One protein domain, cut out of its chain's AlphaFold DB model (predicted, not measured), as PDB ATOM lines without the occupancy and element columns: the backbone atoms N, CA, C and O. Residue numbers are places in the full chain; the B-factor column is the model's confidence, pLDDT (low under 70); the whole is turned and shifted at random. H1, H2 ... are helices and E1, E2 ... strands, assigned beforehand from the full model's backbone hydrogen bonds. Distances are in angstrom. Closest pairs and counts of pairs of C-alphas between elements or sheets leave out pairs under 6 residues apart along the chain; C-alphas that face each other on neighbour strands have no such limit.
ATOM      1  N   ASP A1062     -45.026  43.363  -5.617       80.62
ATOM      2  CA  ASP A1062     -45.868  44.571  -5.503       80.62
ATOM      3  C   ASP A1062     -47.298  44.433  -6.077       80.62
ATOM      4  O   ASP A1062     -48.136  45.303  -5.834       80.62
ATOM      5  N   SER A1063     -47.592  43.388  -6.862       81.44
ATOM      6  CA  SER A1063     -48.944  43.086  -7.362       81.44
ATOM      7  C   SER A1063     -49.746  42.167  -6.432       81.44
ATOM      8  O   SER A1063     -50.957  42.021  -6.604       81.44
ATOM      9  N   GLY A1064     -49.087  41.564  -5.437       81.88
ATOM     10  CA  GLY A1064     -49.633  40.514  -4.579       81.88
ATOM     11  C   GLY A1064     -49.406  39.093  -5.107       81.88
ATOM     12  O   GLY A1064     -49.802  38.139  -4.437       81.88
ATOM     13  N   TYR A1065     -48.755  38.926  -6.264       88.12
ATOM     14  CA  TYR A1065     -48.366  37.614  -6.782       88.12
ATOM     15  C   TYR A1065     -47.341  36.967  -5.843       88.12
ATOM     16  O   TYR A1065     -46.260  37.521  -5.646       88.12
ATOM     17  N   GLN A1066     -47.671  35.812  -5.259       92.12
ATOM     18  CA  GLN A1066     -46.738  35.028  -4.445       92.12
ATOM     19  C   GLN A1066     -45.918  34.090  -5.333       92.12
ATOM     20  O   GLN A1066     -46.493  33.329  -6.110       92.12
ATOM     21  N   ILE A1067     -44.592  34.116  -5.182       94.25
ATOM     22  CA  ILE A1067     -43.688  33.190  -5.869       94.25
ATOM     23  C   ILE A1067     -44.050  31.740  -5.520       94.25
ATOM     24  O   ILE A1067     -44.251  31.387  -4.356       94.25
ATOM     25  N   SER A1068     -44.129  30.889  -6.541       92.00
ATOM     26  CA  SER A1068     -44.441  29.466  -6.413       92.00
ATOM     27  C   SER A1068     -43.198  28.578  -6.592       92.00
ATOM     28  O   SER A1068     -42.206  29.023  -7.177       92.00
ATOM     29  N   PRO A1069     -43.248  27.302  -6.157       91.69
ATOM     30  CA  PRO A1069     -42.224  26.302  -6.472       91.69
ATOM     31  C   PRO A1069     -41.863  26.243  -7.961       91.69
ATOM     32  O   PRO A1069     -40.693  26.351  -8.296       91.69
ATOM     33  N   ARG A1070     -42.864  26.236  -8.855       91.00
ATOM     34  CA  ARG A1070     -42.687  26.274 -10.320       91.00
ATOM     35  C   ARG A1070     -41.824  27.452 -10.778       91.00
ATOM     36  O   ARG A1070     -41.001  27.309 -11.678       91.00
ATOM     37  N   ASP A1071     -42.030  28.628 -10.187       93.94
ATOM     38  CA  ASP A1071     -41.229  29.802 -10.530       93.94
ATOM     39  C   ASP A1071     -39.795  29.620 -10.037       93.94
ATOM     40  O   ASP A1071     -38.857  29.905 -10.772       93.94
ATOM     41  N   CYS A1072     -39.607  29.069  -8.839       93.94
ATOM     42  CA  CYS A1072     -38.282  28.740  -8.322       93.94
ATOM     43  C   CYS A1072     -37.570  27.684  -9.181       93.94
ATOM     44  O   CYS A1072     -36.389  27.859  -9.469       93.94
ATOM     45  N   ASP A1073     -38.276  26.659  -9.664       92.00
ATOM     46  CA  ASP A1073     -37.737  25.639 -10.569       92.00
ATOM     47  C   ASP A1073     -37.269  26.267 -11.903       92.00
ATOM     48  O   ASP A1073     -36.150  25.995 -12.341       92.00
ATOM     49  N   PHE A1074     -38.044  27.185 -12.506       94.31
ATOM     50  CA  PHE A1074     -37.617  27.940 -13.703       94.31
ATOM     51  C   PHE A1074     -36.403  28.845 -13.431       94.31
ATOM     52  O   PHE A1074     -35.488  28.946 -14.253       94.31
ATOM     53  N   LEU A1075     -36.364  29.495 -12.266       94.50
ATOM     54  CA  LEU A1075     -35.229  30.314 -11.831       94.50
ATOM     55  C   LEU A1075     -34.003  29.464 -11.439       94.50
ATOM     56  O   LEU A1075     -32.877  29.969 -11.425       94.50
ATOM     57  N   GLY A1076     -34.192  28.164 -11.196       93.06
ATOM     58  CA  GLY A1076     -33.192  27.224 -10.688       93.06
ATOM     59  C   GLY A1076     -32.805  27.474  -9.228       93.06
ATOM     60  O   GLY A1076     -31.646  27.288  -8.862       93.06
ATOM     61  N   ILE A1077     -33.760  27.925  -8.414       94.50
ATOM     62  CA  ILE A1077     -33.635  28.121  -6.968       94.50
ATOM     63  C   ILE A1077     -34.172  26.859  -6.278       94.50
ATOM     64  O   ILE A1077     -35.358  26.560  -6.373       94.50
ATOM     65  N   ALA A1078     -33.308  26.113  -5.587       92.12
ATOM     66  CA  ALA A1078     -33.697  24.914  -4.837       92.12
ATOM     67  C   ALA A1078     -34.350  25.260  -3.478       92.12
ATOM     68  O   ALA A1078     -34.038  26.322  -2.932       92.12
ATOM     69  N   PRO A1079     -35.166  24.367  -2.873       91.25
ATOM     70  CA  PRO A1079     -35.779  24.592  -1.557       91.25
ATOM     71  C   PRO A1079     -34.768  25.013  -0.482       91.25
ATOM     72  O   PRO A1079     -34.947  26.021   0.196       91.25
ATOM     73  N   ASP A1080     -33.650  24.296  -0.397       89.50
ATOM     74  CA  ASP A1080     -32.561  24.516   0.559       89.50
ATOM     75  C   ASP A1080     -31.924  25.916   0.401       89.50
ATOM     76  O   ASP A1080     -31.500  26.529   1.380       89.50
ATOM     77  N   ALA A1081     -31.915  26.468  -0.820       91.81
ATOM     78  CA  ALA A1081     -31.447  27.827  -1.093       91.81
ATOM     79  C   ALA A1081     -32.474  28.901  -0.686       91.81
ATOM     80  O   ALA A1081     -32.080  30.013  -0.342       91.81
ATOM     81  N   VAL A1082     -33.774  28.578  -0.675       94.00
ATOM     82  CA  VAL A1082     -34.817  29.459  -0.114       94.00
ATOM     83  C   VAL A1082     -34.673  29.550   1.404       94.00
ATOM     84  O   VAL A1082     -34.754  30.654   1.938       94.00
ATOM     85  N   VAL A1083     -34.391  28.432   2.088       90.06
ATOM     86  CA  VAL A1083     -34.109  28.423   3.537       90.06
ATOM     87  C   VAL A1083     -32.864  29.255   3.841       90.06
ATOM     88  O   VAL A1083     -32.941  30.207   4.615       90.06
ATOM     89  N   ALA A1084     -31.741  28.973   3.169       89.81
ATOM     90  CA  ALA A1084     -30.493  29.707   3.384       89.81
ATOM     91  C   ALA A1084     -30.628  31.217   3.101       89.81
ATOM     92  O   ALA A1084     -30.018  32.028   3.802       89.81
ATOM     93  N   TRP A1085     -31.457  31.609   2.129       95.00
ATOM     94  CA  TRP A1085     -31.789  33.011   1.870       95.00
ATOM     95  C   TRP A1085     -32.670  33.623   2.971       95.00
ATOM     96  O   TRP A1085     -32.336  34.685   3.503       95.00
ATOM     97  N   ALA A1086     -33.759  32.955   3.356       88.62
ATOM     98  CA  ALA A1086     -34.709  33.454   4.352       88.62
ATOM     99  C   ALA A1086     -34.081  33.594   5.753       88.62
ATOM    100  O   ALA A1086     -34.345  34.572   6.458       88.62
ATOM    101  N   GLU A1087     -33.204  32.662   6.134       89.50
ATOM    102  CA  GLU A1087     -32.472  32.664   7.409       89.50
ATOM    103  C   GLU A1087     -31.220  33.564   7.401       89.50
ATOM    104  O   GLU A1087     -30.575  33.740   8.435       89.50
ATOM    105  N   ARG A1088     -30.906  34.198   6.260       90.75
ATOM    106  CA  ARG A1088     -29.733  35.067   6.033       90.75
ATOM    107  C   ARG A1088     -28.371  34.370   6.121       90.75
ATOM    108  O   ARG A1088     -27.366  35.006   6.434       90.75
ATOM    109  N   ILE A1089     -28.343  33.081   5.800       89.50
ATOM    110  CA  ILE A1089     -27.138  32.245   5.745       89.50
ATOM    111  C   ILE A1089     -26.412  32.429   4.403       89.50
ATOM    112  O   ILE A1089     -25.191  32.558   4.385       89.50
ATOM    113  N   ALA A1090     -27.133  32.479   3.277       94.19
ATOM    114  CA  ALA A1090     -26.542  32.657   1.946       94.19
ATOM    115  C   ALA A1090     -27.490  33.382   0.972       94.19
ATOM    116  O   ALA A1090     -28.688  33.097   0.976       94.19
ATOM    117  N   PRO A1091     -26.996  34.296   0.116       95.75
ATOM    118  CA  PRO A1091     -27.816  34.932  -0.911       95.75
ATOM    119  C   PRO A1091     -28.231  33.933  -2.001       95.75
ATOM    120  O   PRO A1091     -27.559  32.925  -2.239       95.75
ATOM    121  N   LEU A1092     -29.318  34.240  -2.715       94.81
ATOM    122  CA  LEU A1092     -29.786  33.421  -3.836       94.81
ATOM    123  C   LEU A1092     -28.678  33.270  -4.887       94.81
ATOM    124  O   LEU A1092     -27.999  34.238  -5.225       94.81
ATOM    125  N   GLY A1093     -28.517  32.049  -5.404       90.88
ATOM    126  CA  GLY A1093     -27.467  31.700  -6.362       90.88
ATOM    127  C   GLY A1093     -26.104  31.356  -5.747       90.88
ATOM    128  O   GLY A1093     -25.168  31.093  -6.506       90.88
ATOM    129  N   LEU A1094     -25.967  31.330  -4.413       92.12
ATOM    130  CA  LEU A1094     -24.717  30.990  -3.727       92.12
ATOM    131  C   LEU A1094     -24.937  29.966  -2.603       92.12
ATOM    132  O   LEU A1094     -25.918  30.026  -1.870       92.12
ATOM    133  N   ALA A1095     -24.002  29.025  -2.449       89.88
ATOM    134  CA  ALA A1095     -23.994  28.082  -1.328       89.88
ATOM    135  C   ALA A1095     -23.314  28.698  -0.092       89.88
ATOM    136  O   ALA A1095     -22.332  29.430  -0.245       89.88
ATOM    137  N   ALA A1096     -23.792  28.348   1.110       88.25
ATOM    138  CA  ALA A1096     -23.340  28.893   2.397       88.25
ATOM    139  C   ALA A1096     -21.811  28.915   2.549       88.25
ATOM    140  O   ALA A1096     -21.229  29.993   2.643       88.25
ATOM    141  N   ASP A1097     -21.144  27.764   2.434       87.75
ATOM    142  CA  ASP A1097     -19.684  27.636   2.531       87.75
ATOM    143  C   ASP A1097     -18.924  28.605   1.606       87.75
ATOM    144  O   ASP A1097     -17.830  29.078   1.917       87.75
ATOM    145  N   THR A1098     -19.474  28.863   0.416       90.94
ATOM    146  CA  THR A1098     -18.859  29.734  -0.589       90.94
ATOM    147  C   THR A1098     -19.165  31.203  -0.317       90.94
ATOM    148  O   THR A1098     -18.314  32.036  -0.613       90.94
ATOM    149  N   PHE A1099     -20.306  31.527   0.298       94.12
ATOM    150  CA  PHE A1099     -20.600  32.873   0.789       94.12
ATOM    151  C   PHE A1099     -19.764  33.240   2.026       94.12
ATOM    152  O   PHE A1099     -19.233  34.348   2.077       94.12
ATOM    153  N   GLY A1100     -19.561  32.308   2.965       89.50
ATOM    154  CA  GLY A1100     -18.672  32.494   4.119       89.50
ATOM    155  C   GLY A1100     -17.231  32.784   3.688       89.50
ATOM    156  O   GLY A1100     -16.666  33.816   4.053       89.50
ATOM    157  N   ARG A1101     -16.672  31.955   2.788       91.19
ATOM    158  CA  ARG A1101     -15.363  32.223   2.154       91.19
ATOM    159  C   ARG A1101     -15.320  33.578   1.446       91.19
ATOM    160  O   ARG A1101     -14.371  34.327   1.638       91.19
ATOM    161  N   LEU A1102     -16.361  33.924   0.685       94.19
ATOM    162  CA  LEU A1102     -16.453  35.202  -0.027       94.19
ATOM    163  C   LEU A1102     -16.392  36.405   0.926       94.19
ATOM    164  O   LEU A1102     -15.690  37.372   0.632       94.19
ATOM    165  N   CYS A1103     -17.084  36.334   2.065       94.31
ATOM    166  CA  CYS A1103     -17.064  37.375   3.095       94.31
ATOM    167  C   CYS A1103     -15.724  37.435   3.851       94.31
ATOM    168  O   CYS A1103     -15.240  38.528   4.135       94.31
ATOM    169  N   SER A1104     -15.097  36.292   4.137       92.31
ATOM    170  CA  SER A1104     -13.788  36.229   4.806       92.31
ATOM    171  C   SER A1104     -12.658  36.781   3.923       92.31
ATOM    172  O   SER A1104     -11.872  37.637   4.347       92.31
ATOM    173  N   ASP A1105     -12.642  36.403   2.642       95.25
ATOM    174  CA  ASP A1105     -11.692  36.930   1.658       95.25
ATOM    175  C   ASP A1105     -11.911  38.439   1.404       95.25
ATOM    176  O   ASP A1105     -10.956  39.154   1.095       95.25
ATOM    177  N   LEU A1106     -13.138  38.956   1.577       96.25
ATOM    178  CA  LEU A1106     -13.447  40.388   1.454       96.25
ATOM    179  C   LEU A1106     -12.784  41.214   2.563       96.25
ATOM    180  O   LEU A1106     -12.150  42.227   2.265       96.25
ATOM    181  N   PHE A1107     -12.900  40.798   3.827       95.12
ATOM    182  CA  PHE A1107     -12.212  41.493   4.922       95.12
ATOM    183  C   PHE A1107     -10.692  41.361   4.788       95.12
ATOM    184  O   PHE A1107      -9.992  42.365   4.899       95.12
ATOM    185  N   THR A1108     -10.196  40.186   4.384       94.94
ATOM    186  CA  THR A1108      -8.773  39.975   4.059       94.94
ATOM    187  C   THR A1108      -8.282  40.943   2.967       94.94
ATOM    188  O   THR A1108      -7.195  41.515   3.077       94.94
ATOM    189  N   ALA A1109      -9.085  41.189   1.926       96.31
ATOM    190  CA  ALA A1109      -8.762  42.145   0.866       96.31
ATOM    191  C   ALA A1109      -8.819  43.612   1.335       96.31
ATOM    192  O   ALA A1109      -7.984  44.418   0.925       96.31
ATOM    193  N   LEU A1110      -9.759  43.965   2.219       96.12
ATOM    194  CA  LEU A1110      -9.834  45.297   2.833       96.12
ATOM    195  C   LEU A1110      -8.635  45.564   3.760       96.12
ATOM    196  O   LEU A1110      -8.043  46.642   3.680       96.12
ATOM    197  N   GLU A1111      -8.218  44.581   4.563       94.88
ATOM    198  CA  GLU A1111      -7.010  44.668   5.392       94.88
ATOM    199  C   GLU A1111      -5.732  44.770   4.551       94.88
ATOM    200  O   GLU A1111      -4.850  45.571   4.870       94.88
ATOM    201  N   ALA A1112      -5.639  44.027   3.442       94.69
ATOM    202  CA  ALA A1112      -4.527  44.124   2.492       94.69
ATOM    203  C   ALA A1112      -4.456  45.505   1.810       94.69
ATOM    204  O   ALA A1112      -3.366  46.043   1.609       94.69
ATOM    205  N   ASP A1113      -5.609  46.122   1.533       95.19
ATOM    206  CA  ASP A1113      -5.711  47.530   1.140       95.19
ATOM    207  C   ASP A1113      -5.547  48.502   2.328       95.19
ATOM    208  O   ASP A1113      -5.646  49.716   2.153       95.19
ATOM    209  N   GLY A1114      -5.263  48.036   3.546       93.19
ATOM    210  CA  GLY A1114      -5.006  48.874   4.719       93.19
ATOM    211  C   GLY A1114      -6.238  49.632   5.221       93.19
ATOM    212  O   GLY A1114      -6.125  50.809   5.580       93.19
ATOM    213  N   ILE A1115      -7.406  48.991   5.197       94.81
ATOM    214  CA  ILE A1115      -8.671  49.441   5.792       94.81
ATOM    215  C   ILE A1115      -9.073  48.409   6.847       94.81
ATOM    216  O   ILE A1115      -9.140  47.223   6.546       94.81
ATOM    217  N   ARG A1116      -9.331  48.841   8.086       90.50
ATOM    218  CA  ARG A1116      -9.699  47.903   9.157       90.50
ATOM    219  C   ARG A1116     -11.188  47.523   9.099       90.50
ATOM    220  O   ARG A1116     -11.996  48.372   8.710       90.50
ATOM    221  N   PRO A1117     -11.579  46.332   9.584       88.12
ATOM    222  CA  PRO A1117     -12.982  45.919   9.709       88.12
ATOM    223  C   PRO A1117     -13.861  46.913  10.491       88.12
ATOM    224  O   PRO A1117     -14.986  47.187  10.089       88.12
ATOM    225  N   ASP A1118     -13.336  47.552  11.545       88.19
ATOM    226  CA  ASP A1118     -14.066  48.566  12.332       88.19
ATOM    227  C   ASP A1118     -14.251  49.921  11.615       88.19
ATOM    228  O   ASP A1118     -14.879  50.832  12.155       88.19
ATOM    229  N   GLN A1119     -13.702  50.078  10.406       92.31
ATOM    230  CA  GLN A1119     -13.766  51.305   9.603       92.31
ATOM    231  C   GLN A1119     -14.742  51.205   8.421       92.31
ATOM    232  O   GLN A1119     -14.825  52.159   7.640       92.31
ATOM    233  N   VAL A1120     -15.455  50.086   8.264       93.00
ATOM    234  CA  VAL A1120     -16.378  49.817   7.150       93.00
ATOM    235  C   VAL A1120     -17.744  49.343   7.643       93.00
ATOM    236  O   VAL A1120     -17.846  48.555   8.576       93.00
ATOM    237  N   ASP A1121     -18.806  49.768   6.960       92.31
ATOM    238  CA  ASP A1121     -20.092  49.070   6.988       92.31
ATOM    239  C   ASP A1121     -20.319  48.386   5.634       92.31
ATOM    240  O   ASP A1121     -20.390  49.059   4.600       92.31
ATOM    241  N   VAL A1122     -20.383  47.052   5.639       93.88
ATOM    242  CA  VAL A1122     -20.492  46.212   4.437       93.88
ATOM    243  C   VAL A1122     -21.900  45.631   4.348       93.88
ATOM    244  O   VAL A1122     -22.389  45.001   5.287       93.88
ATOM    245  N   ARG A1123     -22.574  45.835   3.213       93.00
ATOM    246  CA  ARG A1123     -23.946  45.362   2.980       93.00
ATOM    247  C   ARG A1123     -24.099  44.789   1.576       93.00
ATOM    248  O   ARG A1123     -23.802  45.475   0.599       93.00
ATOM    249  N   LEU A1124     -24.622  43.571   1.476       92.88
ATOM    250  CA  LEU A1124     -25.042  42.978   0.208       92.88
ATOM    251  C   LEU A1124     -26.426  43.516  -0.190       92.88
ATOM    252  O   LEU A1124     -27.292  43.757   0.658       92.88
ATOM    253  N   LYS A1125     -26.618  43.747  -1.489       89.31
ATOM    254  CA  LYS A1125     -27.840  44.287  -2.104       89.31
ATOM    255  C   LYS A1125     -28.125  43.574  -3.432       89.31
ATOM    256  O   LYS A1125     -27.328  42.768  -3.904       89.31
ATOM    257  N   GLY A1126     -29.267  43.901  -4.035       88.62
ATOM    258  CA  GLY A1126     -29.714  43.348  -5.316       88.62
ATOM    259  C   GLY A1126     -30.817  42.300  -5.161       88.62
ATOM    260  O   GLY A1126     -31.286  42.014  -4.057       88.62
ATOM    261  N   SER A1127     -31.244  41.723  -6.285       91.31
ATOM    262  CA  SER A1127     -32.265  40.662  -6.319       91.31
ATOM    263  C   SER A1127     -31.824  39.386  -5.597       91.31
ATOM    264  O   SER A1127     -32.671  38.632  -5.135       91.31
ATOM    265  N   SER A1128     -30.516  39.172  -5.443       93.06
ATOM    266  CA  SER A1128     -29.909  38.064  -4.695       93.06
ATOM    267  C   SER A1128     -30.245  38.057  -3.198       93.06
ATOM    268  O   SER A1128     -30.181  37.003  -2.566       93.06
ATOM    269  N   VAL A1129     -30.638  39.205  -2.631       92.75
ATOM    270  CA  VAL A1129     -31.030  39.340  -1.214       92.75
ATOM    271  C   VAL A1129     -32.437  39.903  -1.007       92.75
ATOM    272  O   VAL A1129     -33.092  39.516  -0.046       92.75
ATOM    273  N   GLU A1130     -32.951  40.741  -1.912       91.31
ATOM    274  CA  GLU A1130     -34.333  41.266  -1.860       91.31
ATOM    275  C   GLU A1130     -35.340  40.362  -2.624       91.31
ATOM    276  O   GLU A1130     -36.503  40.729  -2.782       91.31
ATOM    277  N   PHE A1131     -34.895  39.204  -3.146       94.19
ATOM    278  CA  PHE A1131     -35.574  38.280  -4.090       94.19
ATOM    279  C   PHE A1131     -35.945  38.892  -5.455       94.19
ATOM    280  O   PHE A1131     -35.907  38.217  -6.485       94.19
ATOM    281  N   PHE A1132     -36.275  40.182  -5.495       92.75
ATOM    282  CA  PHE A1132     -36.719  40.917  -6.672       92.75
ATOM    283  C   PHE A1132     -35.791  42.082  -7.028       92.75
ATOM    284  O   PHE A1132     -35.160  42.719  -6.188       92.75
ATOM    285  N   SER A1133     -35.774  42.425  -8.313       87.69
ATOM    286  CA  SER A1133     -35.245  43.697  -8.801       87.69
ATOM    287  C   SER A1133     -36.061  44.894  -8.293       87.69
ATOM    288  O   SER A1133     -37.287  44.829  -8.196       87.69
ATOM    289  N   GLY A1134     -35.387  46.026  -8.060       80.00
ATOM    290  CA  GLY A1134     -36.002  47.224  -7.475       80.00
ATOM    291  C   GLY A1134     -37.160  47.854  -8.284       80.00
ATOM    292  O   GLY A1134     -37.279  47.609  -9.487       80.00
ATOM    293  N   PRO A1135     -37.994  48.725  -7.670       76.00
ATOM    294  CA  PRO A1135     -39.361  49.033  -8.133       76.00
ATOM    295  C   PRO A1135     -39.558  49.688  -9.514       76.00
ATOM    296  O   PRO A1135     -40.698  49.843  -9.964       76.00
ATOM    297  N   HIS A1136     -38.486  50.051 -10.213       76.25
ATOM    298  CA  HIS A1136     -38.505  50.533 -11.598       76.25
ATOM    299  C   HIS A1136     -38.358  49.397 -12.635       76.25
ATOM    300  O   HIS A1136     -38.777  49.565 -13.777       76.25
ATOM    301  N   LYS A1137     -37.819  48.230 -12.251       84.44
ATOM    302  CA  LYS A1137     -37.691  47.040 -13.110       84.44
ATOM    303  C   LYS A1137     -38.956  46.167 -13.021       84.44
ATOM    304  O   LYS A1137     -39.487  45.927 -11.933       84.44
ATOM    305  N   ARG A1138     -39.438  45.677 -14.166       89.56
ATOM    306  CA  ARG A1138     -40.583  44.752 -14.320       89.56
ATOM    307  C   ARG A1138     -40.228  43.640 -15.304       89.56
ATOM    308  O   ARG A1138     -39.291  43.821 -16.089       89.56
ATOM    309  N   LEU A1139     -40.923  42.504 -15.247       91.56
ATOM    310  CA  LEU A1139     -40.790  41.481 -16.290       91.56
ATOM    311  C   LEU A1139     -41.310  42.019 -17.635       91.56
ATOM    312  O   LEU A1139     -42.260  42.807 -17.639       91.56
ATOM    313  N   PRO A1140     -40.680  41.645 -18.763       90.62
ATOM    314  CA  PRO A1140     -41.120  42.071 -20.083       90.62
ATOM    315  C   PRO A1140     -42.444  41.394 -20.449       90.62
ATOM    316  O   PRO A1140     -42.669  40.216 -20.165       90.62
ATOM    317  N   THR A1141     -43.329  42.136 -21.101       87.88
ATOM    318  CA  THR A1141     -44.603  41.607 -21.588       87.88
ATOM    319  C   THR A1141     -44.420  40.761 -22.849       87.88
ATOM    320  O   THR A1141     -43.461  40.910 -23.607       87.88
ATOM    321  N   LYS A1142     -45.419  39.921 -23.149       87.06
ATOM    322  CA  LYS A1142     -45.495  39.155 -24.408       87.06
ATOM    323  C   LYS A1142     -45.400  40.030 -25.665       87.06
ATOM    324  O   LYS A1142     -44.923  39.555 -26.687       87.06
ATOM    325  N   ALA A1143     -45.842  41.287 -25.595       85.62
ATOM    326  CA  ALA A1143     -45.732  42.235 -26.702       85.62
ATOM    327  C   ALA A1143     -44.294  42.756 -26.878       85.62
ATOM    328  O   ALA A1143     -43.824  42.869 -28.003       85.62
ATOM    329  N   GLU A1144     -43.577  43.017 -25.782       88.12
ATOM    330  CA  GLU A1144     -42.176  43.466 -25.811       88.12
ATOM    331  C   GLU A1144     -41.205  42.346 -26.224       88.12
ATOM    332  O   GLU A1144     -40.161  42.628 -26.808       88.12
ATOM    333  N   LEU A1145     -41.556  41.075 -25.987       91.56
ATOM    334  CA  LEU A1145     -40.800  39.913 -26.477       91.56
ATOM    335  C   LEU A1145     -41.239  39.408 -27.865       91.56
ATOM    336  O   LEU A1145     -40.707  38.403 -28.328       91.56
ATOM    337  N   ALA A1146     -42.174  40.071 -28.555       83.12
ATOM    338  CA  ALA A1146     -42.712  39.576 -29.831       83.12
ATOM    339  C   ALA A1146     -41.652  39.435 -30.948       83.12
ATOM    340  O   ALA A1146     -41.813  38.612 -31.846       83.12
ATOM    341  N   GLU A1147     -40.557  40.199 -30.874       86.69
ATOM    342  CA  GLU A1147     -39.418  40.130 -31.807       86.69
ATOM    343  C   GLU A1147     -38.273  39.220 -31.306       86.69
ATOM    344  O   GLU A1147     -37.251  39.083 -31.975       86.69
ATOM    345  N   GLN A1148     -38.426  38.575 -30.140       91.69
ATOM    346  CA  GLN A1148     -37.394  37.764 -29.478       91.69
ATOM    347  C   GLN A1148     -37.904  36.333 -29.217       91.69
ATOM    348  O   GLN A1148     -38.286  36.003 -28.092       91.69
ATOM    349  N   PRO A1149     -37.936  35.458 -30.244       87.81
ATOM    350  CA  PRO A1149     -38.699  34.208 -30.207       87.81
ATOM    351  C   PRO A1149     -38.239  33.213 -29.132       87.81
ATOM    352  O   PRO A1149     -39.081  32.525 -28.561       87.81
ATOM    353  N   GLU A1150     -36.944  33.147 -28.810       90.50
ATOM    354  CA  GLU A1150     -36.444  32.267 -27.742       90.50
ATOM    355  C   GLU A1150     -36.869  32.742 -26.347       90.50
ATOM    356  O   GLU A1150     -37.387  31.954 -25.558       90.50
ATOM    357  N   ALA A1151     -36.704  34.035 -26.055       92.44
ATOM    358  CA  ALA A1151     -37.128  34.615 -24.784       92.44
ATOM    359  C   ALA A1151     -38.654  34.555 -24.624       92.44
ATOM    360  O   ALA A1151     -39.156  34.252 -23.543       92.44
ATOM    361  N   TYR A1152     -39.396  34.775 -25.715       92.38
ATOM    362  CA  TYR A1152     -40.842  34.582 -25.759       92.38
ATOM    363  C   TYR A1152     -41.225  33.129 -25.449       92.38
ATOM    364  O   TYR A1152     -42.093  32.900 -24.610       92.38
ATOM    365  N   ALA A1153     -40.564  32.143 -26.070       92.19
ATOM    366  CA  ALA A1153     -40.825  30.726 -25.814       92.19
ATOM    367  C   ALA A1153     -40.588  30.357 -24.340       92.19
ATOM    368  O   ALA A1153     -41.481  29.785 -23.717       92.19
ATOM    369  N   ARG A1154     -39.456  30.773 -23.753       94.56
ATOM    370  CA  ARG A1154     -39.147  30.538 -22.328       94.56
ATOM    371  C   ARG A1154     -40.123  31.251 -21.382       94.56
ATOM    372  O   ARG A1154     -40.461  30.708 -20.336       94.56
ATOM    373  N   LEU A1155     -40.627  32.436 -21.746       92.88
ATOM    374  CA  LEU A1155     -41.662  33.136 -20.967       92.88
ATOM    375  C   LEU A1155     -43.010  32.392 -21.005       92.88
ATOM    376  O   LEU A1155     -43.720  32.357 -20.002       92.88
ATOM    377  N   ILE A1156     -43.368  31.795 -22.148       92.12
ATOM    378  CA  ILE A1156     -44.572  30.961 -22.291       92.12
ATOM    379  C   ILE A1156     -44.428  29.643 -21.518       92.12
ATOM    380  O   ILE A1156     -45.371  29.242 -20.840       92.12
ATOM    381  N   GLU A1157     -43.258  29.007 -21.582       91.69
ATOM    382  CA  GLU A1157     -42.920  27.790 -20.835       91.69
ATOM    383  C   GLU A1157     -43.013  28.013 -19.319       91.69
ATOM    384  O   GLU A1157     -43.730  27.282 -18.637       91.69
ATOM    385  N   TRP A1158     -42.388  29.079 -18.803       93.62
ATOM    386  CA  TRP A1158     -42.508  29.480 -17.398       93.62
ATOM    387  C   TRP A1158     -43.962  29.788 -17.008       93.62
ATOM    388  O   TRP A1158     -44.433  29.366 -15.948       93.62
ATOM    389  N   GLN A1159     -44.710  30.498 -17.863       91.31
ATOM    390  CA  GLN A1159     -46.098  30.830 -17.554       91.31
ATOM    391  C   GLN A1159     -46.993  29.586 -17.454       91.31
ATOM    392  O   GLN A1159     -47.820  29.516 -16.538       91.31
ATOM    393  N   GLY A1160     -46.882  28.643 -18.392       87.44
ATOM    394  CA  GLY A1160     -47.848  27.553 -18.545       87.44
ATOM    395  C   GLY A1160     -49.291  28.078 -18.583       87.44
ATOM    396  O   GLY A1160     -49.602  29.026 -19.305       87.44
ATOM    397  N   GLU A1161     -50.165  27.496 -17.758       78.69
ATOM    398  CA  GLU A1161     -51.557  27.944 -17.569       78.69
ATOM    399  C   GLU A1161     -51.730  29.021 -16.474       78.69
ATOM    400  O   GLU A1161     -52.845  29.474 -16.215       78.69
ATOM    401  N   GLY A1162     -50.650  29.421 -15.796       80.31
ATOM    402  CA  GLY A1162     -50.696  30.303 -14.626       80.31
ATOM    403  C   GLY A1162     -50.514  31.793 -14.929       80.31
ATOM    404  O   GLY A1162     -50.378  32.231 -16.071       80.31
ATOM    405  N   GLU A1163     -50.452  32.589 -13.866       87.25
ATOM    406  CA  GLU A1163     -49.950  33.966 -13.910       87.25
ATOM    407  C   GLU A1163     -48.416  33.989 -13.724       87.25
ATOM    408  O   GLU A1163     -47.800  32.976 -13.365       87.25
ATOM    409  N   LEU A1164     -47.803  35.148 -13.975       90.31
ATOM    410  CA  LEU A1164     -46.383  35.447 -13.754       90.31
ATOM    411  C   LEU A1164     -46.257  36.673 -12.831       90.31
ATOM    412  O   LEU A1164     -47.165  37.510 -12.840       90.31
ATOM    413  N   PRO A1165     -45.141  36.835 -12.094       91.69
ATOM    414  CA  PRO A1165     -44.904  38.044 -11.308       91.69
ATOM    415  C   PRO A1165     -44.808  39.306 -12.189       91.69
ATOM    416  O   PRO A1165     -44.455  39.260 -13.368       91.69
ATOM    417  N   LEU A1166     -45.103  40.468 -11.602       89.19
ATOM    418  CA  LEU A1166     -44.945  41.787 -12.223       89.19
ATOM    419  C   LEU A1166     -43.495  42.287 -12.099       89.19
ATOM    420  O   LEU A1166     -42.959  42.942 -13.002       89.19
ATOM    421  N   ARG A1167     -42.853  42.007 -10.962       90.31
ATOM    422  CA  ARG A1167     -41.429  42.264 -10.706       90.31
ATOM    423  C   ARG A1167     -40.552  41.233 -11.412       90.31
ATOM    424  O   ARG A1167     -41.010  40.147 -11.730       90.31
ATOM    425  N   ARG A1168     -39.273  41.567 -11.633       93.06
ATOM    426  CA  ARG A1168     -38.247  40.593 -12.058       93.06
ATOM    427  C   ARG A1168     -37.681  39.895 -10.817       93.06
ATOM    428  O   ARG A1168     -37.060  40.603 -10.020       93.06
ATOM    429  N   PRO A1169     -37.868  38.580 -10.624       94.88
ATOM    430  CA  PRO A1169     -37.131  37.828  -9.611       94.88
ATOM    431  C   PRO A1169     -35.624  37.774  -9.909       94.88
ATOM    432  O   PRO A1169     -35.172  38.148 -10.995       94.88
ATOM    433  N   PHE A1170     -34.847  37.272  -8.952       95.44
ATOM    434  CA  PHE A1170     -33.455  36.869  -9.146       95.44
ATOM    435  C   PHE A1170     -33.290  35.938 -10.361       95.44
ATOM    436  O   PHE A1170     -34.086  35.028 -10.557       95.44
ATOM    437  N   ASP A1171     -32.277  36.198 -11.192       95.25
ATOM    438  CA  ASP A1171     -31.909  35.479 -12.426       95.25
ATOM    439  C   ASP A1171     -32.990  35.354 -13.521       95.25
ATOM    440  O   ASP A1171     -32.731  34.766 -14.572       95.25
ATOM    441  N   SER A1172     -34.171  35.968 -13.374       95.50
ATOM    442  CA  SER A1172     -35.272  35.773 -14.331       95.50
ATOM    443  C   SER A1172     -34.938  36.225 -15.754       95.50
ATOM    444  O   SER A1172     -35.326  35.580 -16.723       95.50
ATOM    445  N   MET A1173     -34.195  37.326 -15.895       95.19
ATOM    446  CA  MET A1173     -33.778  37.849 -17.202       95.19
ATOM    447  C   MET A1173     -32.701  36.972 -17.846       95.19
ATOM    448  O   MET A1173     -32.711  36.791 -19.061       95.19
ATOM    449  N   HIS A1174     -31.837  36.361 -17.033       94.62
ATOM    450  CA  HIS A1174     -30.837  35.405 -17.490       94.62
ATOM    451  C   HIS A1174     -31.472  34.101 -17.983       94.62
ATOM    452  O   HIS A1174     -31.170  33.638 -19.083       94.62
ATOM    453  N   ARG A1175     -32.440  33.550 -17.239       94.06
ATOM    454  CA  ARG A1175     -33.205  32.362 -17.664       94.06
ATOM    455  C   ARG A1175     -33.962  32.600 -18.970       94.06
ATOM    456  O   ARG A1175     -33.923  31.754 -19.864       94.06
ATOM    457  N   LEU A1176     -34.560  33.783 -19.128       94.50
ATOM    458  CA  LEU A1176     -35.182  34.222 -20.383       94.50
ATOM    459  C   LEU A1176     -34.174  34.460 -21.529       94.50
ATOM    460  O   LEU A1176     -34.601  34.567 -22.673       94.50
ATOM    461  N   GLY A1177     -32.864  34.507 -21.265       93.19
ATOM    462  CA  GLY A1177     -31.824  34.742 -22.277       93.19
ATOM    463  C   GLY A1177     -31.685  36.206 -22.709       93.19
ATOM    464  O   GLY A1177     -31.271  36.468 -23.833       93.19
ATOM    465  N   LEU A1178     -32.073  37.147 -21.842       91.88
ATOM    466  CA  LEU A1178     -32.175  38.582 -22.134       91.88
ATOM    467  C   LEU A1178     -31.043  39.423 -21.528       91.88
ATOM    468  O   LEU A1178     -30.720  40.486 -22.053       91.88
ATOM    469  N   GLU A1179     -30.494  38.986 -20.395       92.31
ATOM    470  CA  GLU A1179     -29.442  39.665 -19.627       92.31
ATOM    471  C   GLU A1179     -28.456  38.600 -19.090       92.31
ATOM    472  O   GLU A1179     -28.765  37.403 -19.074       92.31
ATOM    473  N   ASP A1180     -27.264  39.011 -18.658       91.44
ATOM    474  CA  ASP A1180     -26.310  38.144 -17.949       91.44
ATOM    475  C   ASP A1180     -26.857  37.716 -16.559       91.44
ATOM    476  O   ASP A1180     -27.871  38.263 -16.105       91.44
ATOM    477  N   PRO A1181     -26.254  36.722 -15.867       92.25
ATOM    478  CA  PRO A1181     -26.679  36.337 -14.518       92.25
ATOM    479  C   PRO A1181     -26.665  37.521 -13.543       92.25
ATOM    480  O   PRO A1181     -25.820  38.408 -13.653       92.25
ATOM    481  N   SER A1182     -27.570  37.522 -12.559       92.75
ATOM    482  CA  SER A1182     -27.675  38.628 -11.596       92.75
ATOM    483  C   SER A1182     -26.389  38.789 -10.790       92.75
ATOM    484  O   SER A1182     -25.793  37.799 -10.351       92.75
ATOM    485  N   ASP A1183     -26.024  40.039 -10.549       92.38
ATOM    486  CA  ASP A1183     -24.849  40.474  -9.814       92.38
ATOM    487  C   ASP A1183     -25.013  40.387  -8.284       92.38
ATOM    488  O   ASP A1183     -26.117  40.360  -7.725       92.38
ATOM    489  N   TYR A1184     -23.874  40.354  -7.589       94.94
ATOM    490  CA  TYR A1184     -23.796  40.572  -6.146       94.94
ATOM    491  C   TYR A1184     -23.267  41.993  -5.875       94.94
ATOM    492  O   TYR A1184     -22.066  42.255  -5.979       94.94
ATOM    493  N   ASP A1185     -24.173  42.916  -5.533       91.94
ATOM    494  CA  ASP A1185     -23.876  44.324  -5.224       91.94
ATOM    495  C   ASP A1185     -23.343  44.462  -3.780       91.94
ATOM    496  O   ASP A1185     -24.112  44.439  -2.815       91.94
ATOM    497  N   PHE A1186     -22.032  44.659  -3.613       93.69
ATOM    498  CA  PHE A1186     -21.398  44.902  -2.311       93.69
ATOM    499  C   PHE A1186     -21.275  46.401  -2.039       93.69
ATOM    500  O   PHE A1186     -20.398  47.077  -2.576       93.69
ATOM    501  N   GLN A1187     -22.121  46.940  -1.165       93.12
ATOM    502  CA  GLN A1187     -21.993  48.317  -0.695       93.12
ATOM    503  C   GLN A1187     -21.029  48.379   0.488       93.12
ATOM    504  O   GLN A1187     -21.281  47.765   1.521       93.12
ATOM    505  N   ILE A1188     -19.943  49.138   0.343       94.38
ATOM    506  CA  ILE A1188     -18.891  49.287   1.358       94.38
ATOM    507  C   ILE A1188     -18.828  50.762   1.747       94.38
ATOM    508  O   ILE A1188     -18.487  51.610   0.925       94.38
ATOM    509  N   SER A1189     -19.189  51.097   2.979       93.94
ATOM    510  CA  SER A1189     -19.368  52.490   3.407       93.94
ATOM    511  C   SER A1189     -18.306  52.882   4.428       93.94
ATOM    512  O   SER A1189     -18.254  52.313   5.515       93.94
ATOM    513  N   SER A1190     -17.434  53.828   4.069       94.12
ATOM    514  CA  SER A1190     -16.301  54.253   4.894       94.12
ATOM    515  C   SER A1190     -15.768  55.627   4.488       94.12
ATOM    516  O   SER A1190     -15.309  55.834   3.360       94.12
ATOM    517  N   ASP A1191     -15.725  56.563   5.437       92.31
ATOM    518  CA  ASP A1191     -15.104  57.872   5.204       92.31
ATOM    519  C   ASP A1191     -13.577  57.780   5.072       92.31
ATOM    520  O   ASP A1191     -12.980  58.572   4.344       92.31
ATOM    521  N   VAL A1192     -12.944  56.771   5.687       92.56
ATOM    522  CA  VAL A1192     -11.506  56.491   5.526       92.56
ATOM    523  C   VAL A1192     -11.198  56.137   4.069       92.56
ATOM    524  O   VAL A1192     -10.224  56.635   3.498       92.56
ATOM    525  N   MET A1193     -12.058  55.333   3.433       93.56
ATOM    526  CA  MET A1193     -11.922  54.996   2.016       93.56
ATOM    527  C   MET A1193     -12.210  56.201   1.109       93.56
ATOM    528  O   MET A1193     -11.457  56.459   0.167       93.56
ATOM    529  N   VAL A1194     -13.255  56.984   1.402       90.69
ATOM    530  CA  VAL A1194     -13.586  58.194   0.628       90.69
ATOM    531  C   VAL A1194     -12.476  59.244   0.702       90.69
ATOM    532  O   VAL A1194     -12.112  59.802  -0.334       90.69
ATOM    533  N   GLU A1195     -11.899  59.507   1.873       89.31
ATOM    534  CA  GLU A1195     -10.857  60.530   2.018       89.31
ATOM    535  C   GLU A1195      -9.522  60.091   1.397       89.31
ATOM    536  O   GLU A1195      -8.841  60.882   0.733       89.31
ATOM    537  N   ARG A1196      -9.194  58.794   1.478       89.00
ATOM    538  CA  ARG A1196      -8.069  58.217   0.730       89.00
ATOM    539  C   ARG A1196      -8.264  58.358  -0.783       89.00
ATOM    540  O   ARG A1196      -7.329  58.747  -1.485       89.00
ATOM    541  N   ALA A1197      -9.474  58.108  -1.284       88.62
ATOM    542  CA  ALA A1197      -9.810  58.263  -2.698       88.62
ATOM    543  C   ALA A1197      -9.827  59.726  -3.171       88.62
ATOM    544  O   ALA A1197      -9.443  59.997  -4.309       88.62
ATOM    545  N   ARG A1198     -10.213  60.681  -2.313       85.31
ATOM    546  CA  ARG A1198     -10.051  62.123  -2.581       85.31
ATOM    547  C   ARG A1198      -8.574  62.488  -2.706       85.31
ATOM    548  O   ARG A1198      -8.186  63.092  -3.702       85.31
ATOM    549  N   THR A1199      -7.760  62.055  -1.742       83.50
ATOM    550  CA  THR A1199      -6.322  62.353  -1.672       83.50
ATOM    551  C   THR A1199      -5.560  61.793  -2.878       83.50
ATOM    552  O   THR A1199      -4.941  62.551  -3.620       83.50
ATOM    553  N   LEU A1200      -5.626  60.478  -3.117       76.44
ATOM    554  CA  LEU A1200      -4.865  59.815  -4.187       76.44
ATOM    555  C   LEU A1200      -5.505  59.990  -5.570       76.44
ATOM    556  O   LEU A1200      -4.800  60.183  -6.564       76.44
ATOM    557  N   GLY A1201      -6.839  59.951  -5.649       68.88
ATOM    558  CA  GLY A1201      -7.580  60.113  -6.899       68.88
ATOM    559  C   GLY A1201      -7.493  61.532  -7.453       68.88
ATOM    560  O   GLY A1201      -7.240  61.691  -8.644       68.88
ATOM    561  N   GLY A1202      -7.614  62.554  -6.600       64.56
ATOM    562  CA  GLY A1202      -7.490  63.959  -7.005       64.56
ATOM    563  C   GLY A1202      -6.085  64.346  -7.479       64.56
ATOM    564  O   GLY A1202      -5.951  65.183  -8.367       64.56
ATOM    565  N   GLN A1203      -5.041  63.704  -6.940       71.69
ATOM    566  CA  GLN A1203      -3.655  63.882  -7.395       71.69
ATOM    567  C   GLN A1203      -3.367  63.140  -8.709       71.69
ATOM    568  O   GLN A1203      -2.625  63.645  -9.548       71.69
ATOM    569  N   SER A1204      -3.948  61.950  -8.894       74.00
ATOM    570  CA  SER A1204      -3.638  61.065 -10.030       74.00
ATOM    571  C   SER A1204      -4.507  61.316 -11.267       74.00
ATOM    572  O   SER A1204      -4.055  61.099 -12.389       74.00
ATOM    573  N   TYR A1205      -5.759  61.747 -11.076       71.12
ATOM    574  CA  TYR A1205      -6.758  61.949 -12.130       71.12
ATOM    575  C   TYR A1205      -7.641  63.185 -11.845       71.12
ATOM    576  O   TYR A1205      -8.836  63.027 -11.589       71.12
ATOM    577  N   PRO A1206      -7.096  64.418 -11.909       70.62
ATOM    578  CA  PRO A1206      -7.816  65.642 -11.531       70.62
ATOM    579  C   PRO A1206      -9.110  65.889 -12.330       70.62
ATOM    580  O   PRO A1206     -10.069  66.435 -11.789       70.62
ATOM    581  N   ASP A1207      -9.175  65.442 -13.588       75.75
ATOM    582  CA  ASP A1207     -10.360  65.576 -14.451       75.75
ATOM    583  C   ASP A1207     -11.458  64.525 -14.177       75.75
ATOM    584  O   ASP A1207     -12.557  64.606 -14.731       75.75
ATOM    585  N   VAL A1208     -11.186  63.507 -13.348       73.31
ATOM    586  CA  VAL A1208     -12.139  62.432 -13.038       73.31
ATOM    587  C   VAL A1208     -12.832  62.734 -11.705       73.31
ATOM    588  O   VAL A1208     -12.172  62.772 -10.667       73.31
ATOM    589  N   PRO A1209     -14.170  62.897 -11.667       78.94
ATOM    590  CA  PRO A1209     -14.870  63.152 -10.416       78.94
ATOM    591  C   PRO A1209     -14.732  61.951  -9.470       78.94
ATOM    592  O   PRO A1209     -15.152  60.840  -9.800       78.94
ATOM    593  N   VAL A1210     -14.170  62.194  -8.279       81.06
ATOM    594  CA  VAL A1210     -13.922  61.170  -7.245       81.06
ATOM    595  C   VAL A1210     -15.199  60.402  -6.904       81.06
ATOM    596  O   VAL A1210     -15.183  59.176  -6.857       81.06
ATOM    597  N   VAL A1211     -16.317  61.117  -6.744       83.38
ATOM    598  CA  VAL A1211     -17.644  60.548  -6.480       83.38
ATOM    599  C   VAL A1211     -18.527  60.668  -7.721       83.38
ATOM    600  O   VAL A1211     -18.627  61.733  -8.338       83.38
ATOM    601  N   ASN A1212     -19.213  59.583  -8.073       80.56
ATOM    602  CA  ASN A1212     -20.152  59.546  -9.183       80.56
ATOM    603  C   ASN A1212     -21.425  60.348  -8.844       80.56
ATOM    604  O   ASN A1212     -22.227  59.933  -8.010       80.56
ATOM    605  N   LYS A1213     -21.655  61.474  -9.535       73.19
ATOM    606  CA  LYS A1213     -22.811  62.371  -9.306       73.19
ATOM    607  C   LYS A1213     -24.181  61.681  -9.468       73.19
ATOM    608  O   LYS A1213     -25.162  62.090  -8.842       73.19
ATOM    609  N   THR A1214     -24.261  60.627 -10.278       65.94
ATOM    610  CA  THR A1214     -25.505  59.900 -10.576       65.94
ATOM    611  C   THR A1214     -25.829  58.822  -9.539       65.94
ATOM    612  O   THR A1214     -27.005  58.536  -9.340       65.94
ATOM    613  N   TYR A1215     -24.834  58.274  -8.830       71.19
ATOM    614  CA  TYR A1215     -25.036  57.111  -7.944       71.19
ATOM    615  C   TYR A1215     -24.467  57.250  -6.521       71.19
ATOM    616  O   TYR A1215     -24.880  56.514  -5.634       71.19
ATOM    617  N   GLY A1216     -23.565  58.201  -6.263       79.25
ATOM    618  CA  GLY A1216     -23.006  58.483  -4.933       79.25
ATOM    619  C   GLY A1216     -21.786  57.651  -4.519       79.25
ATOM    620  O   GLY A1216     -21.154  58.005  -3.530       79.25
ATOM    621  N   PHE A1217     -21.414  56.606  -5.265       87.38
ATOM    622  CA  PHE A1217     -20.213  55.808  -4.984       87.38
ATOM    623  C   PHE A1217     -18.928  56.407  -5.590       87.38
ATOM    624  O   PHE A1217     -18.981  57.188  -6.547       87.38
ATOM    625  N   ILE A1218     -17.762  56.012  -5.068       88.81
ATOM    626  CA  ILE A1218     -16.434  56.368  -5.596       88.81
ATOM    627  C   ILE A1218     -16.274  55.798  -7.011       88.81
ATOM    628  O   ILE A1218     -16.339  54.587  -7.216       88.81
ATOM    629  N   THR A1219     -16.039  56.657  -8.005       87.38
ATOM    630  CA  THR A1219     -15.986  56.288  -9.430       87.38
ATOM    631  C   THR A1219     -15.090  55.061  -9.675       87.38
ATOM    632  O   THR A1219     -13.920  55.080  -9.294       87.38
ATOM    633  N   LYS A1220     -15.597  54.023 -10.379       85.31
ATOM    634  CA  LYS A1220     -14.932  52.705 -10.583       85.31
ATOM    635  C   LYS A1220     -13.481  52.766 -11.115       85.31
ATOM    636  O   LYS A1220     -12.779  51.765 -11.064       85.31
ATOM    637  N   ARG A1221     -12.999  53.895 -11.654       83.25
ATOM    638  CA  ARG A1221     -11.581  54.095 -12.025       83.25
ATOM    639  C   ARG A1221     -10.688  54.467 -10.832       83.25
ATOM    640  O   ARG A1221      -9.553  54.018 -10.777       83.25
ATOM    641  N   ILE A1222     -11.195  55.278  -9.907       85.31
ATOM    642  CA  ILE A1222     -10.466  55.747  -8.721       85.31
ATOM    643  C   ILE A1222     -10.520  54.690  -7.615       85.31
ATOM    644  O   ILE A1222      -9.489  54.412  -7.015       85.31
ATOM    645  N   GLY A1223     -11.661  54.014  -7.425       88.06
ATOM    646  CA  GLY A1223     -11.752  52.878  -6.496       88.06
ATOM    647  C   GLY A1223     -10.675  51.820  -6.773       88.06
ATOM    648  O   GLY A1223      -9.909  51.478  -5.885       88.06
ATOM    649  N   ARG A1224     -10.517  51.415  -8.040       88.25
ATOM    650  CA  ARG A1224      -9.497  50.444  -8.479       88.25
ATOM    651  C   ARG A1224      -8.042  50.917  -8.371       88.25
ATOM    652  O   ARG A1224      -7.145  50.085  -8.408       88.25
ATOM    653  N   LEU A1225      -7.801  52.226  -8.271       85.69
ATOM    654  CA  LEU A1225      -6.467  52.784  -8.022       85.69
ATOM    655  C   LEU A1225      -6.136  52.784  -6.522       85.69
ATOM    656  O   LEU A1225      -4.992  52.565  -6.142       85.69
ATOM    657  N   CYS A1226      -7.131  53.074  -5.681       89.25
ATOM    658  CA  CYS A1226      -6.954  53.262  -4.241       89.25
ATOM    659  C   CYS A1226      -7.145  51.979  -3.418       89.25
ATOM    660  O   CYS A1226      -6.668  51.938  -2.287       89.25
ATOM    661  N   PHE A1227      -7.837  50.983  -3.984       94.31
ATOM    662  CA  PHE A1227      -8.194  49.703  -3.362       94.31
ATOM    663  C   PHE A1227      -7.952  48.537  -4.352       94.31
ATOM    664  O   PHE A1227      -8.905  47.965  -4.902       94.31
ATOM    665  N   PRO A1228      -6.683  48.263  -4.720       93.38
ATOM    666  CA  PRO A1228      -6.338  47.210  -5.671       93.38
ATOM    667  C   PRO A1228      -6.637  45.789  -5.168       93.38
ATOM    668  O   PRO A1228      -7.033  44.961  -5.988       93.38
ATOM    669  N   ALA A1229      -6.487  45.487  -3.873       95.94
ATOM    670  CA  ALA A1229      -6.764  44.148  -3.345       95.94
ATOM    671  C   ALA A1229      -8.271  43.851  -3.338       95.94
ATOM    672  O   ALA A1229      -8.691  42.798  -3.816       95.94
ATOM    673  N   LEU A1230      -9.099  44.819  -2.928       96.19
ATOM    674  CA  LEU A1230     -10.558  44.763  -3.041       96.19
ATOM    675  C   LEU A1230     -11.017  44.574  -4.495       96.19
ATOM    676  O   LEU A1230     -11.983  43.857  -4.754       96.19
ATOM    677  N   HIS A1231     -10.334  45.187  -5.471       94.44
ATOM    678  CA  HIS A1231     -10.648  44.923  -6.876       94.44
ATOM    679  C   HIS A1231     -10.233  43.512  -7.312       94.44
ATOM    680  O   HIS A1231     -11.009  42.863  -8.012       94.44
ATOM    681  N   ALA A1232      -9.049  43.040  -6.912       94.94
ATOM    682  CA  ALA A1232      -8.570  41.701  -7.249       94.94
ATOM    683  C   ALA A1232      -9.512  40.614  -6.705       94.94
ATOM    684  O   ALA A1232      -9.926  39.750  -7.473       94.94
ATOM    685  N   TRP A1233      -9.936  40.733  -5.441       97.06
ATOM    686  CA  TRP A1233     -10.979  39.903  -4.825       97.06
ATOM    687  C   TRP A1233     -12.261  39.881  -5.668       97.06
ATOM    688  O   TRP A1233     -12.740  38.813  -6.046       97.06
ATOM    689  N   ALA A1234     -12.784  41.056  -6.034       95.69
ATOM    690  CA  ALA A1234     -14.016  41.159  -6.813       95.69
ATOM    691  C   ALA A1234     -13.887  40.509  -8.200       95.69
ATOM    692  O   ALA A1234     -14.816  39.846  -8.658       95.69
ATOM    693  N   SER A1235     -12.740  40.668  -8.864       93.94
ATOM    694  CA  SER A1235     -12.475  40.036 -10.159       93.94
ATOM    695  C   SER A1235     -12.320  38.519 -10.051       93.94
ATOM    696  O   SER A1235     -12.963  37.816 -10.826       93.94
ATOM    697  N   GLU A1236     -11.561  38.009  -9.075       95.31
ATOM    698  CA  GLU A1236     -11.432  36.562  -8.855       95.31
ATOM    699  C   GLU A1236     -12.805  35.935  -8.595       95.31
ATOM    700  O   GLU A1236     -13.186  34.978  -9.262       95.31
ATOM    701  N   TYR A1237     -13.591  36.509  -7.682       95.31
ATOM    702  CA  TYR A1237     -14.921  35.998  -7.374       95.31
ATOM    703  C   TYR A1237     -15.909  36.135  -8.540       95.31
ATOM    704  O   TYR A1237     -16.757  35.258  -8.700       95.31
ATOM    705  N   SER A1238     -15.775  37.153  -9.399       94.50
ATOM    706  CA  SER A1238     -16.595  37.263 -10.615       94.50
ATOM    707  C   SER A1238     -16.291  36.136 -11.610       94.50
ATOM    708  O   SER A1238     -17.205  35.467 -12.094       94.50
ATOM    709  N   GLU A1239     -15.006  35.868 -11.868       93.31
ATOM    710  CA  GLU A1239     -14.565  34.766 -12.734       93.31
ATOM    711  C   GLU A1239     -14.940  33.395 -12.143       93.31
ATOM    712  O   GLU A1239     -15.433  32.519 -12.855       93.31
ATOM    713  N   ARG A1240     -14.766  33.219 -10.828       92.94
ATOM    714  CA  ARG A1240     -14.981  31.953 -10.106       92.94
ATOM    715  C   ARG A1240     -16.458  31.589  -9.923       92.94
ATOM    716  O   ARG A1240     -16.762  30.412  -9.738       92.94
ATOM    717  N   LEU A1241     -17.364  32.570  -9.965       91.94
ATOM    718  CA  LEU A1241     -18.817  32.370  -9.861       91.94
ATOM    719  C   LEU A1241     -19.557  32.493 -11.205       91.94
ATOM    720  O   LEU A1241     -20.744  32.169 -11.268       91.94
ATOM    721  N   GLY A1242     -18.888  32.958 -12.267       91.38
ATOM    722  CA  GLY A1242     -19.498  33.177 -13.582       91.38
ATOM    723  C   GLY A1242     -20.558  34.288 -13.603       91.38
ATOM    724  O   GLY A1242     -21.462  34.246 -14.436       91.38
ATOM    725  N   ARG A1243     -20.484  35.237 -12.661       93.25
ATOM    726  CA  ARG A1243     -21.409  36.374 -12.498       93.25
ATOM    727  C   ARG A1243     -20.725  37.519 -11.755       93.25
ATOM    728  O   ARG A1243     -19.894  37.263 -10.889       93.25
ATOM    729  N   ASP A1244     -21.084  38.761 -12.068       93.50
ATOM    730  CA  ASP A1244     -20.404  39.953 -11.545       93.50
ATOM    731  C   ASP A1244     -20.513  40.091 -10.009       93.50
ATOM    732  O   ASP A1244     -21.599  40.050  -9.424       93.50
ATOM    733  N   VAL A1245     -19.373  40.334  -9.356       94.75
ATOM    734  CA  VAL A1245     -19.265  40.743  -7.946       94.75
ATOM    735  C   VAL A1245     -18.808  42.198  -7.904       94.75
ATOM    736  O   VAL A1245     -17.709  42.537  -8.346       94.75
ATOM    737  N   VAL A1246     -19.665  43.089  -7.400       91.62
ATOM    738  CA  VAL A1246     -19.538  44.534  -7.641       91.62
ATOM    739  C   VAL A1246     -19.362  45.312  -6.331       91.62
ATOM    740  O   VAL A1246     -20.352  45.692  -5.708       91.62
ATOM    741  N   PRO A1247     -18.121  45.632  -5.912       93.75
ATOM    742  CA  PRO A1247     -17.892  46.559  -4.811       93.75
ATOM    743  C   PRO A1247     -18.197  48.008  -5.231       93.75
ATOM    744  O   PRO A1247     -17.593  48.563  -6.156       93.75
ATOM    745  N   ALA A1248     -19.116  48.645  -4.509       92.12
ATOM    746  CA  ALA A1248     -19.486  50.050  -4.626       92.12
ATOM    747  C   ALA A1248     -19.181  50.769  -3.303       92.12
ATOM    748  O   ALA A1248     -19.799  50.497  -2.275       92.12
ATOM    749  N   ILE A1249     -18.209  51.686  -3.328       92.81
ATOM    750  CA  ILE A1249     -17.680  52.326  -2.115       92.81
ATOM    751  C   ILE A1249     -18.371  53.676  -1.869       92.81
ATOM    752  O   ILE A1249     -18.411  54.507  -2.777       92.81
ATOM    753  N   PHE A1250     -18.862  53.921  -0.656       91.94
ATOM    754  CA  PHE A1250     -19.574  55.134  -0.231       91.94
ATOM    755  C   PHE A1250     -18.918  55.775   1.007       91.94
ATOM    756  O   PHE A1250     -18.039  55.187   1.631       91.94
ATOM    757  N   SER A1251     -19.358  56.980   1.384       88.38
ATOM    758  CA  SER A1251     -19.113  57.563   2.719       88.38
ATOM    759  C   SER A1251     -19.811  56.754   3.817       88.38
ATOM    760  O   SER A1251     -20.714  55.982   3.508       88.38
ATOM    761  N   SER A1252     -19.469  56.971   5.091       85.56
ATOM    762  CA  SER A1252     -20.110  56.310   6.250       85.56
ATOM    763  C   SER A1252     -21.642  56.439   6.265       85.56
ATOM    764  O   SER A1252     -22.346  55.494   6.599       85.56
ATOM    765  N   VAL A1253     -22.155  57.586   5.804       79.81
ATOM    766  CA  VAL A1253     -23.586  57.913   5.629       79.81
ATOM    767  C   VAL A1253     -24.292  57.014   4.584       79.81
ATOM    768  O   VAL A1253     -25.514  57.049   4.443       79.81
ATOM    769  N   GLY A1254     -23.538  56.199   3.842       80.75
ATOM    770  CA  GLY A1254     -24.046  55.249   2.857       80.75
ATOM    771  C   GLY A1254     -24.523  55.885   1.540       80.75
ATOM    772  O   GLY A1254     -24.245  57.055   1.248       80.75
ATOM    773  N   PRO A1255     -25.232  55.113   0.693       80.75
ATOM    774  CA  PRO A1255     -25.781  55.598  -0.571       80.75
ATOM    775  C   PRO A1255     -26.871  56.670  -0.382       80.75
ATOM    776  O   PRO A1255     -27.757  56.504   0.460       80.75
ATOM    777  N   PRO A1256     -26.909  57.725  -1.221       73.25
ATOM    778  CA  PRO A1256     -27.891  58.802  -1.093       73.25
ATOM    779  C   PRO A1256     -29.331  58.313  -1.324       73.25
ATOM    780  O   PRO A1256     -29.611  57.581  -2.278       73.25
ATOM    781  N   ASN A1257     -30.275  58.772  -0.495       72.50
ATOM    782  CA  ASN A1257     -31.674  58.347  -0.571       72.50
ATOM    783  C   ASN A1257     -32.384  58.869  -1.838       72.50
ATOM    784  O   ASN A1257     -32.815  60.020  -1.924       72.50
ATOM    785  N   ARG A1258     -32.541  57.981  -2.825       68.25
ATOM    786  CA  ARG A1258     -33.223  58.226  -4.108       68.25
ATOM    787  C   ARG A1258     -34.556  57.472  -4.239       68.25
ATOM    788  O   ARG A1258     -35.039  57.228  -5.344       68.25
ATOM    789  N   SER A1259     -35.205  57.153  -3.112       60.31
ATOM    790  CA  SER A1259     -36.498  56.437  -3.084       60.31
ATOM    791  C   SER A1259     -37.590  57.109  -3.929       60.31
ATOM    792  O   SER A1259     -38.414  56.425  -4.529       60.31
ATOM    793  N   HIS A1260     -37.543  58.438  -4.053       54.47
ATOM    794  CA  HIS A1260     -38.462  59.253  -4.854       54.47
ATOM    795  C   HIS A1260     -38.397  59.004  -6.380       54.47
ATOM    796  O   HIS A1260     -39.301  59.432  -7.089       54.47
ATOM    797  N   VAL A1261     -37.369  58.310  -6.891       50.91
ATOM    798  CA  VAL A1261     -37.264  57.856  -8.298       50.91
ATOM    799  C   VAL A1261     -37.253  56.325  -8.432       50.91
ATOM    800  O   VAL A1261     -36.825  55.786  -9.449       50.91
ATOM    801  N   GLY A1262     -37.701  55.586  -7.410       46.19
ATOM    802  CA  GLY A1262     -37.788  54.118  -7.461       46.19
ATOM    803  C   GLY A1262     -36.438  53.384  -7.456       46.19
ATOM    804  O   GLY A1262     -36.397  52.174  -7.684       46.19
ATOM    805  N   VAL A1263     -35.336  54.093  -7.180       51.19
ATOM    806  CA  VAL A1263     -33.973  53.551  -7.039       51.19
ATOM    807  C   VAL A1263     -33.512  53.796  -5.599       51.19
ATOM    808  O   VAL A1263     -32.888  54.804  -5.284       51.19
ATOM    809  N   SER A1264     -33.880  52.900  -4.682       48.66
ATOM    810  CA  SER A1264     -33.614  53.047  -3.243       48.66
ATOM    811  C   SER A1264     -32.427  52.190  -2.792       48.66
ATOM    812  O   SER A1264     -32.622  51.134  -2.196       48.66
ATOM    813  N   SER A1265     -31.202  52.664  -3.015       56.84
ATOM    814  CA  SER A1265     -29.983  51.960  -2.577       56.84
ATOM    815  C   SER A1265     -29.657  52.131  -1.083       56.84
ATOM    816  O   SER A1265     -28.896  51.325  -0.556       56.84
ATOM    817  N   HIS A1266     -30.198  53.176  -0.437       68.94
ATOM    818  CA  HIS A1266     -29.826  53.650   0.907       68.94
ATOM    819  C   HIS A1266     -29.934  52.601   2.027       68.94
ATOM    820  O   HIS A1266     -30.576  51.559   1.869       68.94
ATOM    821  N   PHE A1267     -29.297  52.899   3.161       75.06
ATOM    822  CA  PHE A1267     -29.292  52.053   4.352       75.06
ATOM    823  C   PHE A1267     -30.689  51.834   4.942       75.06
ATOM    824  O   PHE A1267     -31.482  52.767   5.066       75.06
ATOM    825  N   ARG A1268     -30.955  50.588   5.337       72.12
ATOM    826  CA  ARG A1268     -32.150  50.132   6.059       72.12
ATOM    827  C   ARG A1268     -31.738  49.121   7.125       72.12
ATOM    828  O   ARG A1268     -30.779  48.378   6.931       72.12
ATOM    829  N   ASP A1269     -32.517  48.998   8.194       65.75
ATOM    830  CA  ASP A1269     -32.310  47.948   9.214       65.75
ATOM    831  C   ASP A1269     -32.580  46.535   8.660       65.75
ATOM    832  O   ASP A1269     -32.152  45.534   9.223       65.75
ATOM    833  N   SER A1270     -33.302  46.452   7.536       73.88
ATOM    834  CA  SER A1270     -33.582  45.215   6.808       73.88
ATOM    835  C   SER A1270     -32.454  44.776   5.869       73.88
ATOM    836  O   SER A1270     -32.600  43.747   5.218       73.88
ATOM    837  N   ASP A1271     -31.360  45.527   5.748       83.50
ATOM    838  CA  ASP A1271     -30.280  45.203   4.810       83.50
ATOM    839  C   ASP A1271     -29.549  43.901   5.175       83.50
ATOM    840  O   ASP A1271     -29.530  43.478   6.335       83.50
ATOM    841  N   TRP A1272     -28.915  43.266   4.188       89.69
ATOM    842  CA  TRP A1272     -28.049  42.108   4.407       89.69
ATOM    843  C   TRP A1272     -26.646  42.580   4.803       89.69
ATOM    844  O   TRP A1272     -25.746  42.701   3.971       89.69
ATOM    845  N   ARG A1273     -26.477  42.920   6.083       90.69
ATOM    846  CA  ARG A1273     -25.185  43.330   6.643       90.69
ATOM    847  C   ARG A1273     -24.213  42.150   6.711       90.69
ATOM    848  O   ARG A1273     -24.617  41.038   7.044       90.69
ATOM    849  N   ILE A1274     -22.949  42.420   6.412       90.06
ATOM    850  CA  ILE A1274     -21.839  41.470   6.466       90.06
ATOM    851  C   ILE A1274     -20.880  41.932   7.562       90.06
ATOM    852  O   ILE A1274     -20.546  43.113   7.651       90.06
ATOM    853  N   GLU A1275     -20.470  40.996   8.408       83.50
ATOM    854  CA  GLU A1275     -19.652  41.230   9.597       83.50
ATOM    855  C   GLU A1275     -18.500  40.224   9.607       83.50
ATOM    856  O   GLU A1275     -18.657  39.088   9.156       83.50
TER     857      GLU A1275
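Overview. This is residues 1062 to 1275 of the 1279 residues of a protein of Micromonospora sp. CNZ295 (UniProt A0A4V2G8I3). A small twisted sheet of four strands sits in the middle of an elongated body, with helices H9 and H3 side by side along one side of it. H7 and H8 make one end near edge strand E3; a loose group of H1, H5 and H6 makes the other, with H4 between that group and the sheet and H2 between H1 and H3. The printed part has 214 residues, with nine named helices and four named strands that follow along the chain as H1 H2 H3 E1 H4 H5 H6 E2 H7 H8 H9 E3 E4; the sheet, in the order E3 E2 E1 E4, is mixed. The class is mixed, helices and strands, with 106 residues in named elements, under half; the whole is compact, radius of gyration of the C-alphas 18.8 A, spanning 59 by 37 by 31 A.

Arrangement. Start at H1, residues 1069 to 1075: it only just touches H5, residues 1149 to 1159, with 3 pairs of C-alphas within 8 A, closest Phe 1074 and Trp 1158 at 6.3 A. H1 also only just touches H6, residues 1172 to 1175, with 3 such pairs, closest Leu 1075 and Ser 1172 at 6.0 A. H2, residues 1079 to 1086, is near H1. H3, residues 1096 to 1112, touches H9, residues 1228 to 1241, at a shallow tilt of 19 degrees, opposite ways; C-alphas 1109 and 1230 are closest, 5.0 A. E1, residues 1121 to 1125, is antiparallel to E2, residues 1184 to 1189 (N 1187 to O 1123, 2.8 A), and to E4, residues 1272 to 1274 (N 1124 to O 1272, 2.9 A). E3, residues 1245 to 1250, is parallel to E2, with N 1248 and O 1186 2.8 A apart. H4, residues 1127 to 1130, and H3 and H9 only graze the sheet, as do H7, residues 1191 to 1204, and H8, residues 1220 to 1226. H7 touches H8 with residues 1196 to 1201 alone, about perpendicular at 85 degrees; C-alphas 1201 and 1222 are closest, 5.5 A. E2, H7 H8 H9 and E3 form a strand-helix-strand unit, two parallel neighbour strands with helices between. Every O i to N i+4 pair is within hydrogen-bond range in H1, H2, H3, H5 and H9, 9 of 10 in H7 and 1 of 3 in H8, where 2 of 4 O i to N i+3 pairs are; H4 and H6 are too short for an i+4 pair.

Along the chain. Find C-alpha 1069 at (-42.224, 26.302, -6.472), where H1 begins. H3 runs 24.2 A from (-23.340, 28.893, 2.397); H5 spans 15.0 A, H7 19.3 A, H9 19.8 A, E2 15.9 A and E3 16.3 A. E4 ends at (-21.839, 41.470, 6.466).

Size, cuts and confidence. The C-alphas of Glu 1161 and Gln 1203, farthest apart, are 60.7 A apart. The printed part has no cut. The links H4 to H5, H5 to H6, H7 to H8 and E3 to E4 are long. Mean pLDDT of the printed part is 87.6; residues 1201 to 1202, 1214, 1258 to 1266 and 1269 are under 70.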